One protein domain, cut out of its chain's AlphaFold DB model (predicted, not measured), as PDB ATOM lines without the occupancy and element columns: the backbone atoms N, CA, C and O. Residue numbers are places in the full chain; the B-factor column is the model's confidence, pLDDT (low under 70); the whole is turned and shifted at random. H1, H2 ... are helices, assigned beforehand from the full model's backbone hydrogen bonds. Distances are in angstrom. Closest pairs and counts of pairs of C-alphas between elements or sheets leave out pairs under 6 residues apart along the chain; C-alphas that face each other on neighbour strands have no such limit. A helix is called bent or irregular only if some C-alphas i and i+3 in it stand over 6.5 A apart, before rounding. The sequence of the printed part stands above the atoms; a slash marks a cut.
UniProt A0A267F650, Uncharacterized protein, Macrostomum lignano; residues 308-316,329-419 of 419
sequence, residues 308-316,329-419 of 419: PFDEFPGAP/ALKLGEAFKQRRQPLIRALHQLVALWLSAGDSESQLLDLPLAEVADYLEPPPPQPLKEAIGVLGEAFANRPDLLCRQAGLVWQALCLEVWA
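This is residues 308 to 316 and 329 to 419 of the 419 residues of an uncharacterized protein of Macrostomum lignano (UniProt A0A267F650). H2 makes the middle, crossed by H5 on one side and H6 on another, with short H3 and H4 towards one end and short H1 near the other. The printed part has 100 residues, six named helices, H1 to H6, and no named strand: all helix, compact, radius of gyration of the C-alphas 12.6 A, spans 35 by 27 by 20 A.

H1 is residues 334 to 338, beginning at C-alpha 334 (98.650, 136.937, 127.855). H2, residues 340 to 353, measures 19.7 A. H3 is residues 363 to 366, H4 372 to 375. H5, residues 382 to 395, measures 19.8 A. H6, residues 403 to 414, measures 17.5 A, ends at C-alpha 414 (84.094, 137.534, 127.720) and is irregular: C-alphas 404 and 407 are 7.4 A apart.

H2 touches H5, closest C-alphas Ala 346 and Ala 387, 4.2 A, at a steep tilt of 56 degrees, opposite ways. H2 touches H6, closest C-alphas Ile 344 and Trp 410, 5.7 A, at a steep tilt of 41 degrees, opposite ways. H4 touches H5, closest C-alphas Ala 373 and Ile 388, 6.1 A. H3 touches residues 403 to 404 of H6, closest C-alphas Leu 365 and Cys 403, 4.8 A. H1 touches no helix. Every O i to N i+4 pair is within hydrogen-bond range in H2 and H5, 6 of 8 in H6, 0 of 1 in H1, with 1 of 2 O i to N i+3 pairs; H3 and H4 are too short.

Residues 317 to 328 are not printed; C-alphas 316 and 329 are 15.0 A apart. No link between helices is long. Confidence is under 70 in 37 residues, among them 308 to 316 and 354 to 364.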
ATOM      1  N   PRO A 308      76.069 133.941 132.331       58.75
ATOM      2  CA  PRO A 308      75.575 132.894 131.464       58.75
ATOM      3  C   PRO A 308      76.148 131.541 131.889       58.75
ATOM      4  O   PRO A 308      77.317 131.449 132.251       58.75
ATOM      5  N   PHE A 309      75.316 130.498 131.831       62.81
ATOM      6  CA  PHE A 309      75.637 129.114 132.215       62.81
ATOM      7  C   PHE A 309      75.700 128.793 133.724       62.81
ATOM      8  O   PHE A 309      76.074 127.676 134.067       62.81
ATOM      9  N   ASP A 310      75.245 129.671 134.626       55.50
ATOM     10  CA  ASP A 310      75.113 129.337 136.064       55.50
ATOM     11  C   ASP A 310      74.130 128.169 136.330       55.50
ATOM     12  O   ASP A 310      74.208 127.495 137.355       55.50
ATOM     13  N   GLU A 311      73.225 127.886 135.386       50.16
ATOM     14  CA  GLU A 311      72.255 126.781 135.449       50.16
ATOM     15  C   GLU A 311      72.818 125.426 134.961       50.16
ATOM     16  O   GLU A 311      72.090 124.432 134.923       50.16
ATOM     17  N   PHE A 312      74.098 125.352 134.571       54.44
ATOM     18  CA  PHE A 312      74.697 124.108 134.081       54.44
ATOM     19  C   PHE A 312      74.960 123.087 135.206       54.44
ATOM     20  O   PHE A 312      75.545 123.437 136.237       54.44
ATOM     21  N   PRO A 313      74.619 121.797 135.013       46.44
ATOM     22  CA  PRO A 313      74.958 120.750 135.969       46.44
ATOM     23  C   PRO A 313      76.483 120.628 136.095       46.44
ATOM     24  O   PRO A 313      77.177 120.358 135.118       46.44
ATOM     25  N   GLY A 314      77.005 120.851 137.303       44.09
ATOM     26  CA  GLY A 314      78.446 120.845 137.591       44.09
ATOM     27  C   GLY A 314      79.047 122.224 137.874       44.09
ATOM     28  O   GLY A 314      80.179 122.286 138.360       44.09
ATOM     29  N   ALA A 315      78.297 123.316 137.675       43.38
ATOM     30  CA  ALA A 315      78.624 124.581 138.324       43.38
ATOM     31  C   ALA A 315      78.607 124.336 139.846       43.38
ATOM     32  O   ALA A 315      77.634 123.772 140.361       43.38
ATOM     33  N   PRO A 316      79.682 124.651 140.589       39.53
ATOM     34  CA  PRO A 316      79.725 124.352 142.008       39.53
ATOM     35  C   PRO A 316      78.589 125.101 142.710       39.53
ATOM     36  O   PRO A 316      78.648 126.314 142.886       39.53
ATOM     37  N   ALA A 329      90.478 133.130 140.761       51.44
ATOM     38  CA  ALA A 329      90.912 134.034 139.717       51.44
ATOM     39  C   ALA A 329      91.609 133.148 138.690       51.44
ATOM     40  O   ALA A 329      92.737 132.695 138.907       51.44
ATOM     41  N   LEU A 330      90.883 132.798 137.629       60.56
ATOM     42  CA  LEU A 330      91.389 132.017 136.521       60.56
ATOM     43  C   LEU A 330      92.476 132.891 135.910       60.56
ATOM     44  O   LEU A 330      92.195 133.804 135.143       60.56
ATOM     45  N   LYS A 331      93.727 132.666 136.326       61.97
ATOM     46  CA  LYS A 331      94.895 133.360 135.787       61.97
ATOM     47  C   LYS A 331      95.079 132.895 134.347       61.97
ATOM     48  O   LYS A 331      95.806 131.934 134.081       61.97
ATOM     49  N   LEU A 332      94.337 133.512 133.437       66.50
ATOM     50  CA  LEU A 332      94.473 133.354 132.000       66.50
ATOM     51  C   LEU A 332      95.598 134.297 131.569       66.50
ATOM     52  O   LEU A 332      95.473 135.513 131.657       66.50
ATOM     53  N   GLY A 333      96.744 133.730 131.189       68.69
ATOM     54  CA  GLY A 333      97.909 134.519 130.780       68.69
ATOM     55  C   GLY A 333      97.699 135.257 129.451       68.69
ATOM     56  O   GLY A 333      96.763 134.978 128.706       68.69
ATOM     57  N   GLU A 334      98.635 136.143 129.102       69.75
ATOM     58  CA  GLU A 334      98.650 136.937 127.855       69.75
ATOM     59  C   GLU A 334      98.455 136.111 126.565       69.75
ATOM     60  O   GLU A 334      97.874 136.593 125.593       69.75
ATOM     61  N   ALA A 335      98.867 134.839 126.556       70.81
ATOM     62  CA  ALA A 335      98.654 133.932 125.424       70.81
ATOM     63  C   ALA A 335      97.161 133.739 125.076       70.81
ATOM     64  O   ALA A 335      96.812 133.580 123.905       70.81
ATOM     65  N   PHE A 336      96.270 133.814 126.072       75.31
ATOM     66  CA  PHE A 336      94.824 133.706 125.877       75.31
ATOM     67  C   PHE A 336      94.224 134.974 125.256       75.31
ATOM     68  O   PHE A 336      93.257 134.871 124.506       75.31
ATOM     69  N   LYS A 337      94.827 136.155 125.473       72.50
ATOM     70  CA  LYS A 337      94.370 137.419 124.866       72.50
ATOM     71  C   LYS A 337      94.485 137.392 123.345       72.50
ATOM     72  O   LYS A 337      93.552 137.773 122.647       72.50
ATOM     73  N   GLN A 338      95.597 136.869 122.827       78.38
ATOM     74  CA  GLN A 338      95.843 136.791 121.381       78.38
ATOM     75  C   GLN A 338      94.900 135.813 120.663       78.38
ATOM     76  O   GLN A 338      94.652 135.958 119.469       78.38
ATOM     77  N   ARG A 339      94.359 134.828 121.391       80.25
ATOM     78  CA  ARG A 339      93.424 133.814 120.880       80.25
ATOM     79  C   ARG A 339      92.010 133.970 121.455       80.25
ATOM     80  O   ARG A 339      91.220 133.035 121.380       80.25
ATOM     81  N   ARG A 340      91.665 135.136 122.010       82.06
ATOM     82  CA  ARG A 340      90.401 135.349 122.736       82.06
ATOM     83  C   ARG A 340      89.177 134.968 121.904       82.06
ATOM     84  O   ARG A 340      88.384 134.132 122.320       82.06
ATOM     85  N   GLN A 341      89.063 135.543 120.711       82.06
ATOM     86  CA  GLN A 341      87.923 135.343 119.814       82.06
ATOM     87  C   GLN A 341      87.695 133.870 119.420       82.06
ATOM     88  O   GLN A 341      86.593 133.354 119.639       82.06
ATOM     89  N   PRO A 342      88.705 133.136 118.904       82.00
ATOM     90  CA  PRO A 342      88.519 131.724 118.583       82.00
ATOM     91  C   PRO A 342      88.239 130.865 119.826       82.00
ATOM     92  O   PRO A 342      87.489 129.898 119.721       82.00
ATOM     93  N   LEU A 343      88.763 131.228 121.002       83.94
ATOM     94  CA  LEU A 343      88.507 130.492 122.243       83.94
ATOM     95  C   LEU A 343      87.089 130.677 122.778       83.94
ATOM     96  O   LEU A 343      86.462 129.691 123.154       83.94
ATOM     97  N   ILE A 344      86.562 131.905 122.771       84.81
ATOM     98  CA  ILE A 344      85.169 132.183 123.153       84.81
ATOM     99  C   ILE A 344      84.224 131.368 122.269       84.81
ATOM    100  O   ILE A 344      83.324 130.696 122.771       84.81
ATOM    101  N   ARG A 345      84.460 131.368 120.954       83.88
ATOM    102  CA  ARG A 345      83.660 130.591 120.004       83.88
ATOM    103  C   ARG A 345      83.769 129.085 120.258       83.88
ATOM    104  O   ARG A 345      82.745 128.406 120.281       83.88
ATOM    105  N   ALA A 346      84.981 128.570 120.456       82.94
ATOM    106  CA  ALA A 346      85.214 127.145 120.673       82.94
ATOM    107  C   ALA A 346      84.582 126.642 121.981       82.94
ATOM    108  O   ALA A 346      83.876 125.633 121.982       82.94
ATOM    109  N   LEU A 347      84.770 127.377 123.080       83.88
ATOM    110  CA  LEU A 347      84.149 127.074 124.370       83.88
ATOM    111  C   LEU A 347      82.623 127.179 124.296       83.88
ATOM    112  O   LEU A 347      81.934 126.313 124.825       83.88
ATOM    113  N   HIS A 348      82.086 128.184 123.594       84.88
ATOM    114  CA  HIS A 348      80.643 128.310 123.410       84.88
ATOM    115  C   HIS A 348      80.064 127.105 122.670       84.88
ATOM    116  O   HIS A 348      79.080 126.531 123.115       84.88
ATOM    117  N   GLN A 349      80.696 126.678 121.575       82.25
ATOM    118  CA  GLN A 349      80.260 125.498 120.827       82.25
ATOM    119  C   GLN A 349      80.322 124.230 121.684       82.25
ATOM    120  O   GLN A 349      79.383 123.441 121.651       82.25
ATOM    121  N   LEU A 350      81.374 124.051 122.489       80.62
ATOM    122  CA  LEU A 350      81.486 122.918 123.408       80.62
ATOM    123  C   LEU A 350      80.349 122.908 124.445       80.62
ATOM    124  O   LEU A 350      79.685 121.886 124.633       80.62
ATOM    125  N   VAL A 351      80.094 124.052 125.087       77.88
ATOM    126  CA  VAL A 351      79.054 124.194 126.117       77.88
ATOM    127  C   VAL A 351      77.656 124.042 125.507       77.88
ATOM    128  O   VAL A 351      76.865 123.215 125.961       77.88
ATOM    129  N   ALA A 352      77.364 124.791 124.442       74.94
ATOM    130  CA  ALA A 352      76.047 124.862 123.820       74.94
ATOM    131  C   ALA A 352      75.656 123.585 123.066       74.94
ATOM    132  O   ALA A 352      74.472 123.258 123.024       74.94
ATOM    133  N   LEU A 353      76.609 122.852 122.477       71.50
ATOM    134  CA  LEU A 353      76.309 121.640 121.706       71.50
ATOM    135  C   LEU A 353      76.402 120.364 122.527       71.50
ATOM    136  O   LEU A 353      75.589 119.464 122.327       71.50
ATOM    137  N   TRP A 354      77.423 120.254 123.376       67.62
ATOM    138  CA  TRP A 354      77.850 118.956 123.884       67.62
ATOM    139  C   TRP A 354      77.624 118.811 125.381       67.62
ATOM    140  O   TRP A 354      77.030 117.828 125.811       67.62
ATOM    141  N   LEU A 355      77.966 119.828 126.174       65.19
ATOM    142  CA  LEU A 355      77.645 119.801 127.602       65.19
ATOM    143  C   LEU A 355      76.132 119.962 127.828       65.19
ATOM    144  O   LEU A 355      75.569 119.328 128.719       65.19
ATOM    145  N   SER A 356      75.445 120.764 127.006       63.22
ATOM    146  CA  SER A 356      73.981 120.917 127.070       63.22
ATOM    147  C   SER A 356      73.226 119.652 126.643       63.22
ATOM    148  O   SER A 356      72.020 119.547 126.879       63.22
ATOM    149  N   ALA A 357      73.917 118.695 126.000       60.75
ATOM    150  CA  ALA A 357      73.299 117.535 125.376       60.75
ATOM    151  C   ALA A 357      72.614 116.595 126.385       60.75
ATOM    152  O   ALA A 357      71.683 115.891 125.992       60.75
ATOM    153  N   GLY A 358      72.970 116.679 127.672       51.62
ATOM    154  CA  GLY A 358      72.150 116.161 128.767       51.62
ATOM    155  C   GLY A 358      72.579 114.832 129.383       51.62
ATOM    156  O   GLY A 358      71.794 114.273 130.140       51.62
ATOM    157  N   ASP A 359      73.801 114.351 129.148       52.41
ATOM    158  CA  ASP A 359      74.359 113.259 129.957       52.41
ATOM    159  C   ASP A 359      75.128 113.848 131.145       52.41
ATOM    160  O   ASP A 359      76.351 113.960 131.157       52.41
ATOM    161  N   SER A 360      74.380 114.249 132.174       44.28
ATOM    162  CA  SER A 360      74.902 114.757 133.453       44.28
ATOM    163  C   SER A 360      75.728 113.732 134.254       44.28
ATOM    164  O   SER A 360      76.279 114.081 135.291       44.28
ATOM    165  N   GLU A 361      75.821 112.483 133.785       48.22
ATOM    166  CA  GLU A 361      76.680 111.415 134.333       48.22
ATOM    167  C   GLU A 361      77.960 111.192 133.512       48.22
ATOM    168  O   GLU A 361      78.709 110.239 133.733       48.22
ATOM    169  N   SER A 362      78.220 112.062 132.542       57.12
ATOM    170  CA  SER A 362      79.372 111.953 131.671       57.12
ATOM    171  C   SER A 362      80.682 112.102 132.455       57.12
ATOM    172  O   SER A 362      80.995 113.177 132.972       57.12
ATOM    173  N   GLN A 363      81.494 111.037 132.468       63.53
ATOM    174  CA  GLN A 363      82.891 111.026 132.941       63.53
ATOM    175  C   GLN A 363      83.744 112.149 132.313       63.53
ATOM    176  O   GLN A 363      84.821 112.466 132.808       63.53
ATOM    177  N   LEU A 364      83.243 112.782 131.247       68.12
ATOM    178  CA  LEU A 364      83.871 113.881 130.530       68.12
ATOM    179  C   LEU A 364      83.923 115.181 131.347       68.12
ATOM    180  O   LEU A 364      84.796 116.000 131.095       68.12
ATOM    181  N   LEU A 365      83.037 115.397 132.330       72.06
ATOM    182  CA  LEU A 365      83.051 116.625 133.147       72.06
ATOM    183  C   LEU A 365      84.334 116.784 133.975       72.06
ATOM    184  O   LEU A 365      84.761 117.915 134.236       72.06
ATOM    185  N   ASP A 366      84.936 115.659 134.356       76.50
ATOM    186  CA  ASP A 366      86.172 115.596 135.130       76.50
ATOM    187  C   ASP A 366      87.421 115.433 134.247       76.50
ATOM    188  O   ASP A 366      88.529 115.340 134.776       76.50
ATOM    189  N   LEU A 367      87.271 115.438 132.918       79.38
ATOM    190  CA  LEU A 367      88.409 115.442 132.005       79.38
ATOM    191  C   LEU A 367      89.011 116.845 131.853       79.38
ATOM    192  O   LEU A 367      88.285 117.848 131.917       79.38
ATOM    193  N   PRO A 368      90.326 116.936 131.594       82.62
ATOM    194  CA  PRO A 368      90.955 118.175 131.162       82.62
ATOM    195  C   PRO A 368      90.343 118.691 129.855       82.62
ATOM    196  O   PRO A 368      90.139 117.936 128.905       82.62
ATOM    197  N   LEU A 369      90.138 120.008 129.758       81.25
ATOM    198  CA  LEU A 369      89.643 120.676 128.543       81.25
ATOM    199  C   LEU A 369      90.490 120.371 127.297       81.25
ATOM    200  O   LEU A 369      89.964 120.373 126.185       81.25
ATOM    201  N   ALA A 370      91.785 120.112 127.485       81.69
ATOM    202  CA  ALA A 370      92.713 119.786 126.409       81.69
ATOM    203  C   ALA A 370      92.517 118.372 125.833       81.69
ATOM    204  O   ALA A 370      92.836 118.147 124.669       81.69
ATOM    205  N   GLU A 371      91.979 117.443 126.626       80.81
ATOM    206  CA  GLU A 371      91.886 116.013 126.296       80.81
ATOM    207  C   GLU A 371      90.494 115.616 125.788       80.81
ATOM    208  O   GLU A 371      90.268 114.475 125.405       80.81
ATOM    209  N   VAL A 372      89.550 116.559 125.712       74.94
ATOM    210  CA  VAL A 372      88.168 116.313 125.261       74.94
ATOM    211  C   VAL A 372      88.096 115.584 123.916       74.94
ATOM    212  O   VAL A 372      87.197 114.772 123.706       74.94
ATOM    213  N   ALA A 373      89.045 115.861 123.017       67.94
ATOM    214  CA  ALA A 373      89.140 115.243 121.696       67.94
ATOM    215  C   ALA A 373      89.215 113.716 121.744       67.94
ATOM    216  O   ALA A 373      88.622 113.050 120.896       67.94
ATOM    217  N   ASP A 374      89.937 113.188 122.729       68.75
ATOM    218  CA  ASP A 374      90.340 111.783 122.780       68.75
ATOM    219  C   ASP A 374      89.209 110.875 123.277       68.75
ATOM    220  O   ASP A 374      89.252 109.662 123.088       68.75
ATOM    221  N   TYR A 375      88.166 111.466 123.863       64.69
ATOM    222  CA  TYR A 375      87.047 110.755 124.484       64.69
ATOM    223  C   TYR A 375      85.718 110.939 123.734       64.69
ATOM    224  O   TYR A 375      84.656 110.543 124.214       64.69
ATOM    225  N   LEU A 376      85.763 111.550 122.548       63.47
ATOM    226  CA  LEU A 376      84.604 111.785 121.693       63.47
ATOM    227  C   LEU A 376      84.372 110.624 120.719       63.47
ATOM    228  O   LEU A 376      84.917 110.600 119.615       63.47
ATOM    229  N   GLU A 377      83.487 109.700 121.097       55.50
ATOM    230  CA  GLU A 377      82.941 108.681 120.195       55.50
ATOM    231  C   GLU A 377      81.417 108.851 120.052       55.50
ATOM    232  O   GLU A 377      80.706 108.822 121.060       55.50
ATOM    233  N   PRO A 378      80.859 109.013 118.831       59.59
ATOM    234  CA  PRO A 378      81.504 109.076 117.508       59.59
ATOM    235  C   PRO A 378      82.267 110.394 117.243       59.59
ATOM    236  O   PRO A 378      82.051 111.372 117.963       59.59
ATOM    237  N   PRO A 379      83.117 110.462 116.188       64.25
ATOM    238  CA  PRO A 379      83.897 111.659 115.880       64.25
ATOM    239  C   PRO A 379      82.998 112.895 115.719       64.25
ATOM    240  O   PRO A 379      81.962 112.824 115.046       64.25
ATOM    241  N   PRO A 380      83.385 114.037 116.312       72.38
ATOM    242  CA  PRO A 380      82.549 115.227 116.347       72.38
ATOM    243  C   PRO A 380      82.356 115.815 114.941       72.38
ATOM    244  O   PRO A 380      83.258 115.720 114.098       72.38
ATOM    245  N   PRO A 381      81.214 116.481 114.673       71.06
ATOM    246  CA  PRO A 381      81.024 117.205 113.423       71.06
ATOM    247  C   PRO A 381      82.108 118.280 113.264       71.06
ATOM    248  O   PRO A 381      82.601 118.833 114.248       71.06
ATOM    249  N   GLN A 382      82.458 118.607 112.018       74.94
ATOM    250  CA  GLN A 382      83.580 119.489 111.678       74.94
ATOM    251  C   GLN A 382      83.695 120.792 112.503       74.94
ATOM    252  O   GLN A 382      84.790 121.049 112.997       74.94
ATOM    253  N   PRO A 383      82.625 121.580 112.750       68.88
ATOM    254  CA  PRO A 383      82.741 122.781 113.584       68.88
ATOM    255  C   PRO A 383      83.154 122.478 115.031       68.88
ATOM    256  O   PRO A 383      83.945 123.215 115.610       68.88
ATOM    257  N   LEU A 384      82.666 121.377 115.610       72.75
ATOM    258  CA  LEU A 384      83.059 120.966 116.955       72.75
ATOM    259  C   LEU A 384      84.491 120.408 116.952       72.75
ATOM    260  O   LEU A 384      85.255 120.695 117.866       72.75
ATOM    261  N   LYS A 385      84.897 119.692 115.895       78.88
ATOM    262  CA  LYS A 385      86.281 119.227 115.712       78.88
ATOM    263  C   LYS A 385      87.284 120.388 115.670       78.88
ATOM    264  O   LYS A 385      88.332 120.310 116.302       78.88
ATOM    265  N   GLU A 386      86.954 121.463 114.955       78.88
ATOM    266  CA  GLU A 386      87.761 122.691 114.911       78.88
ATOM    267  C   GLU A 386      87.839 123.360 116.287       78.88
ATOM    268  O   GLU A 386      88.934 123.694 116.741       78.88
ATOM    269  N   ALA A 387      86.703 123.494 116.982       77.06
ATOM    270  CA  ALA A 387      86.664 124.027 118.341       77.06
ATOM    271  C   ALA A 387      87.567 123.237 119.291       77.06
ATOM    272  O   ALA A 387      88.393 123.817 119.988       77.06
ATOM    273  N   ILE A 388      87.461 121.911 119.277       80.25
ATOM    274  CA  ILE A 388      88.265 121.036 120.126       80.25
ATOM    275  C   ILE A 388      89.756 121.163 119.810       80.25
ATOM    276  O   ILE A 388      90.553 121.227 120.738       80.25
ATOM    277  N   GLY A 389      90.143 121.262 118.534       80.25
ATOM    278  CA  GLY A 389      91.542 121.498 118.162       80.25
ATOM    279  C   GLY A 389      92.088 122.805 118.749       80.25
ATOM    280  O   GLY A 389      93.169 122.820 119.337       80.25
ATOM    281  N   VAL A 390      91.305 123.887 118.672       82.12
ATOM    282  CA  VAL A 390      91.662 125.187 119.268       82.12
ATOM    283  C   VAL A 390      91.807 125.088 120.793       82.12
ATOM    284  O   VAL A 390      92.736 125.673 121.355       82.12
ATOM    285  N   LEU A 391      90.916 124.348 121.463       82.19
ATOM    286  CA  LEU A 391      90.976 124.131 122.913       82.19
ATOM    287  C   LEU A 391      92.173 123.265 123.311       82.19
ATOM    288  O   LEU A 391      92.901 123.639 124.228       82.19
ATOM    289  N   GLY A 392      92.421 122.169 122.592       81.06
ATOM    290  CA  GLY A 392      93.566 121.284 122.800       81.06
ATOM    291  C   GLY A 392      94.884 122.047 122.762       81.06
ATOM    292  O   GLY A 392      95.675 121.965 123.696       81.06
ATOM    293  N   GLU A 393      95.089 122.885 121.742       82.94
ATOM    294  CA  GLU A 393      96.294 123.714 121.647       82.94
ATOM    295  C   GLU A 393      96.404 124.757 122.768       82.94
ATOM    296  O   GLU A 393      97.485 124.971 123.317       82.94
ATOM    297  N   ALA A 394      95.307 125.447 123.090       80.56
ATOM    298  CA  ALA A 394      95.334 126.547 124.052       80.56
ATOM    299  C   ALA A 394      95.461 126.073 125.505       80.56
ATOM    300  O   ALA A 394      96.057 126.770 126.330       80.56
ATOM    301  N   PHE A 395      94.924 124.893 125.816       82.75
ATOM    302  CA  PHE A 395      94.891 124.330 127.162       82.75
ATOM    303  C   PHE A 395      95.869 123.165 127.371       82.75
ATOM    304  O   PHE A 395      95.923 122.642 128.480       82.75
ATOM    305  N   ALA A 396      96.708 122.813 126.389       82.50
ATOM    306  CA  ALA A 396      97.719 121.749 126.512       82.50
ATOM    307  C   ALA A 396      98.610 121.879 127.766       82.50
ATOM    308  O   ALA A 396      98.991 120.887 128.376       82.50
ATOM    309  N   ASN A 397      98.916 123.114 128.180       79.25
ATOM    310  CA  ASN A 397      99.739 123.405 129.362       79.25
ATOM    311  C   ASN A 397      98.913 123.670 130.638       79.25
ATOM    312  O   ASN A 397      99.459 124.151 131.633       79.25
ATOM    313  N   ARG A 398      97.599 123.428 130.603       78.56
ATOM    314  CA  ARG A 398      96.644 123.669 131.695       78.56
ATOM    315  C   ARG A 398      95.755 122.438 131.936       78.56
ATOM    316  O   ARG A 398      94.535 122.531 131.795       78.56
ATOM    317  N   PRO A 399      96.340 121.289 132.330       78.81
ATOM    318  CA  PRO A 399      95.566 120.090 132.661       78.81
ATOM    319  C   PRO A 399      94.697 120.276 133.918       78.81
ATOM    320  O   PRO A 399      93.826 119.463 134.197       78.81
ATOM    321  N   ASP A 400      94.926 121.353 134.679       77.81
ATOM    322  CA  ASP A 400      94.135 121.754 135.841       77.81
ATOM    323  C   ASP A 400      92.723 122.240 135.484       77.81
ATOM    324  O   ASP A 400      91.851 122.252 136.353       77.81
ATOM    325  N   LEU A 401      92.497 122.657 134.233       80.06
ATOM    326  CA  LEU A 401      91.213 123.183 133.784       80.06
ATOM    327  C   LEU A 401      90.340 122.064 133.225       80.06
ATOM    328  O   LEU A 401      90.591 121.533 132.143       80.06
ATOM    329  N   LEU A 402      89.290 121.736 133.972       82.69
ATOM    330  CA  LEU A 402      88.384 120.633 133.662       82.69
ATOM    331  C   LEU A 402      87.180 121.096 132.834       82.69
ATOM    332  O   LEU A 402      86.781 122.262 132.893       82.69
ATOM    333  N   CYS A 403      86.531 120.177 132.120       78.69
ATOM    334  CA  CYS A 403      85.341 120.471 131.314       78.69
ATOM    335  C   CYS A 403      84.198 121.102 132.113       78.69
ATOM    336  O   CYS A 403      83.539 122.015 131.614       78.69
ATOM    337  N   ARG A 404      84.000 120.708 133.377       77.69
ATOM    338  CA  ARG A 404      83.017 121.349 134.274       77.69
ATOM    339  C   ARG A 404      83.270 122.846 134.510       77.69
ATOM    340  O   ARG A 404      82.368 123.565 134.921       77.69
ATOM    341  N   GLN A 405      84.488 123.329 134.253       79.62
ATOM    342  CA  GLN A 405      84.872 124.739 134.379       79.62
ATOM    343  C   GLN A 405      84.789 125.499 133.045       79.62
ATOM    344  O   GLN A 405      85.050 126.701 133.026       79.62
ATOM    345  N   ALA A 406      84.401 124.850 131.940       80.31
ATOM    346  CA  ALA A 406      84.358 125.463 130.610       80.31
ATOM    347  C   ALA A 406      83.510 126.746 130.564       80.31
ATOM    348  O   ALA A 406      83.937 127.734 129.970       80.31
ATOM    349  N   GLY A 407      82.352 126.760 131.239       77.06
ATOM    350  CA  GLY A 407      81.489 127.946 131.333       77.06
ATOM    351  C   GLY A 407      82.153 129.119 132.065       77.06
ATOM    352  O   GLY A 407      82.082 130.254 131.600       77.06
ATOM    353  N   LEU A 408      82.887 128.844 133.150       77.50
ATOM    354  CA  LEU A 408      83.630 129.868 133.899       77.50
ATOM    355  C   LEU A 408      84.789 130.442 133.077       77.50
ATOM    356  O   LEU A 408      85.010 131.652 133.072       77.50
ATOM    357  N   VAL A 409      85.519 129.585 132.360       80.81
ATOM    358  CA  VAL A 409      86.605 130.016 131.466       80.81
ATOM    359  C   VAL A 409      86.050 130.858 130.318       80.81
ATOM    360  O   VAL A 409      86.621 131.898 129.991       80.81
ATOM    361  N   TRP A 410      84.916 130.452 129.743       85.12
ATOM    362  CA  TRP A 410      84.215 131.222 128.718       85.12
ATOM    363  C   TRP A 410      83.837 132.614 129.238       85.12
ATOM    364  O   TRP A 410      84.145 133.618 128.600       85.12
ATOM    365  N   GLN A 411      83.260 132.690 130.439       78.12
ATOM    366  CA  GLN A 411      82.847 133.951 131.047       78.12
ATOM    367  C   GLN A 411      84.038 134.875 131.338       78.12
ATOM    368  O   GLN A 411      83.967 136.071 131.058       78.12
ATOM    369  N   ALA A 412      85.142 134.330 131.857       76.81
ATOM    370  CA  ALA A 412      86.360 135.093 132.120       76.81
ATOM    371  C   ALA A 412      86.943 135.715 130.838       76.81
ATOM    372  O   ALA A 412      87.406 136.856 130.860       76.81
ATOM    373  N   LEU A 413      86.873 134.993 129.711       79.25
ATOM    374  CA  LEU A 413      87.295 135.502 128.403       79.25
ATOM    375  C   LEU A 413      86.363 136.598 127.867       79.25
ATOM    376  O   LEU A 413      86.846 137.534 127.227       79.25
ATOM    377  N   CYS A 414      85.055 136.503 128.116       76.50
ATOM    378  CA  CYS A 414      84.094 137.534 127.720       76.50
ATOM    379  C   CYS A 414      84.291 138.823 128.528       76.50
ATOM    380  O   CYS A 414      84.486 139.875 127.932       76.50
ATOM    381  N   LEU A 415      84.350 138.727 129.860       73.00
ATOM    382  CA  LEU A 415      84.407 139.873 130.778       73.00
ATOM    383  C   LEU A 415      85.787 140.540 130.906       73.00
ATOM    384  O   LEU A 415      85.942 141.463 131.701       73.00
ATOM    385  N   GLU A 416      86.799 140.059 130.182       70.12
ATOM    386  CA  GLU A 416      88.181 140.548 130.291       70.12
ATOM    387  C   GLU A 416      88.720 140.538 131.732       70.12
ATOM    388  O   GLU A 416      89.500 141.401 132.142       70.12
ATOM    389  N   VAL A 417      88.321 139.539 132.524       58.09
ATOM    390  CA  VAL A 417      88.829 139.374 133.890       58.09
ATOM    391  C   VAL A 417      90.213 138.737 133.802       58.09
ATOM    392  O   VAL A 417      90.378 137.520 133.878       58.09
ATOM    393  N   TRP A 418      91.218 139.582 133.584       54.25
ATOM    394  CA  TRP A 418      92.630 139.212 133.573       54.25
ATOM    395  C   TRP A 418      93.218 139.463 134.966       54.25
ATOM    396  O   TRP A 418      93.058 140.552 135.517       54.25
ATOM    397  N   ALA A 419      93.873 138.454 135.539       41.84
ATOM    398  CA  ALA A 419      94.535 138.542 136.842       41.84
ATOM    399  C   ALA A 419      96.017 138.904 136.724       41.84
ATOM    400  O   ALA A 419      96.656 138.439 135.750       41.84
TER     401      ALA A 419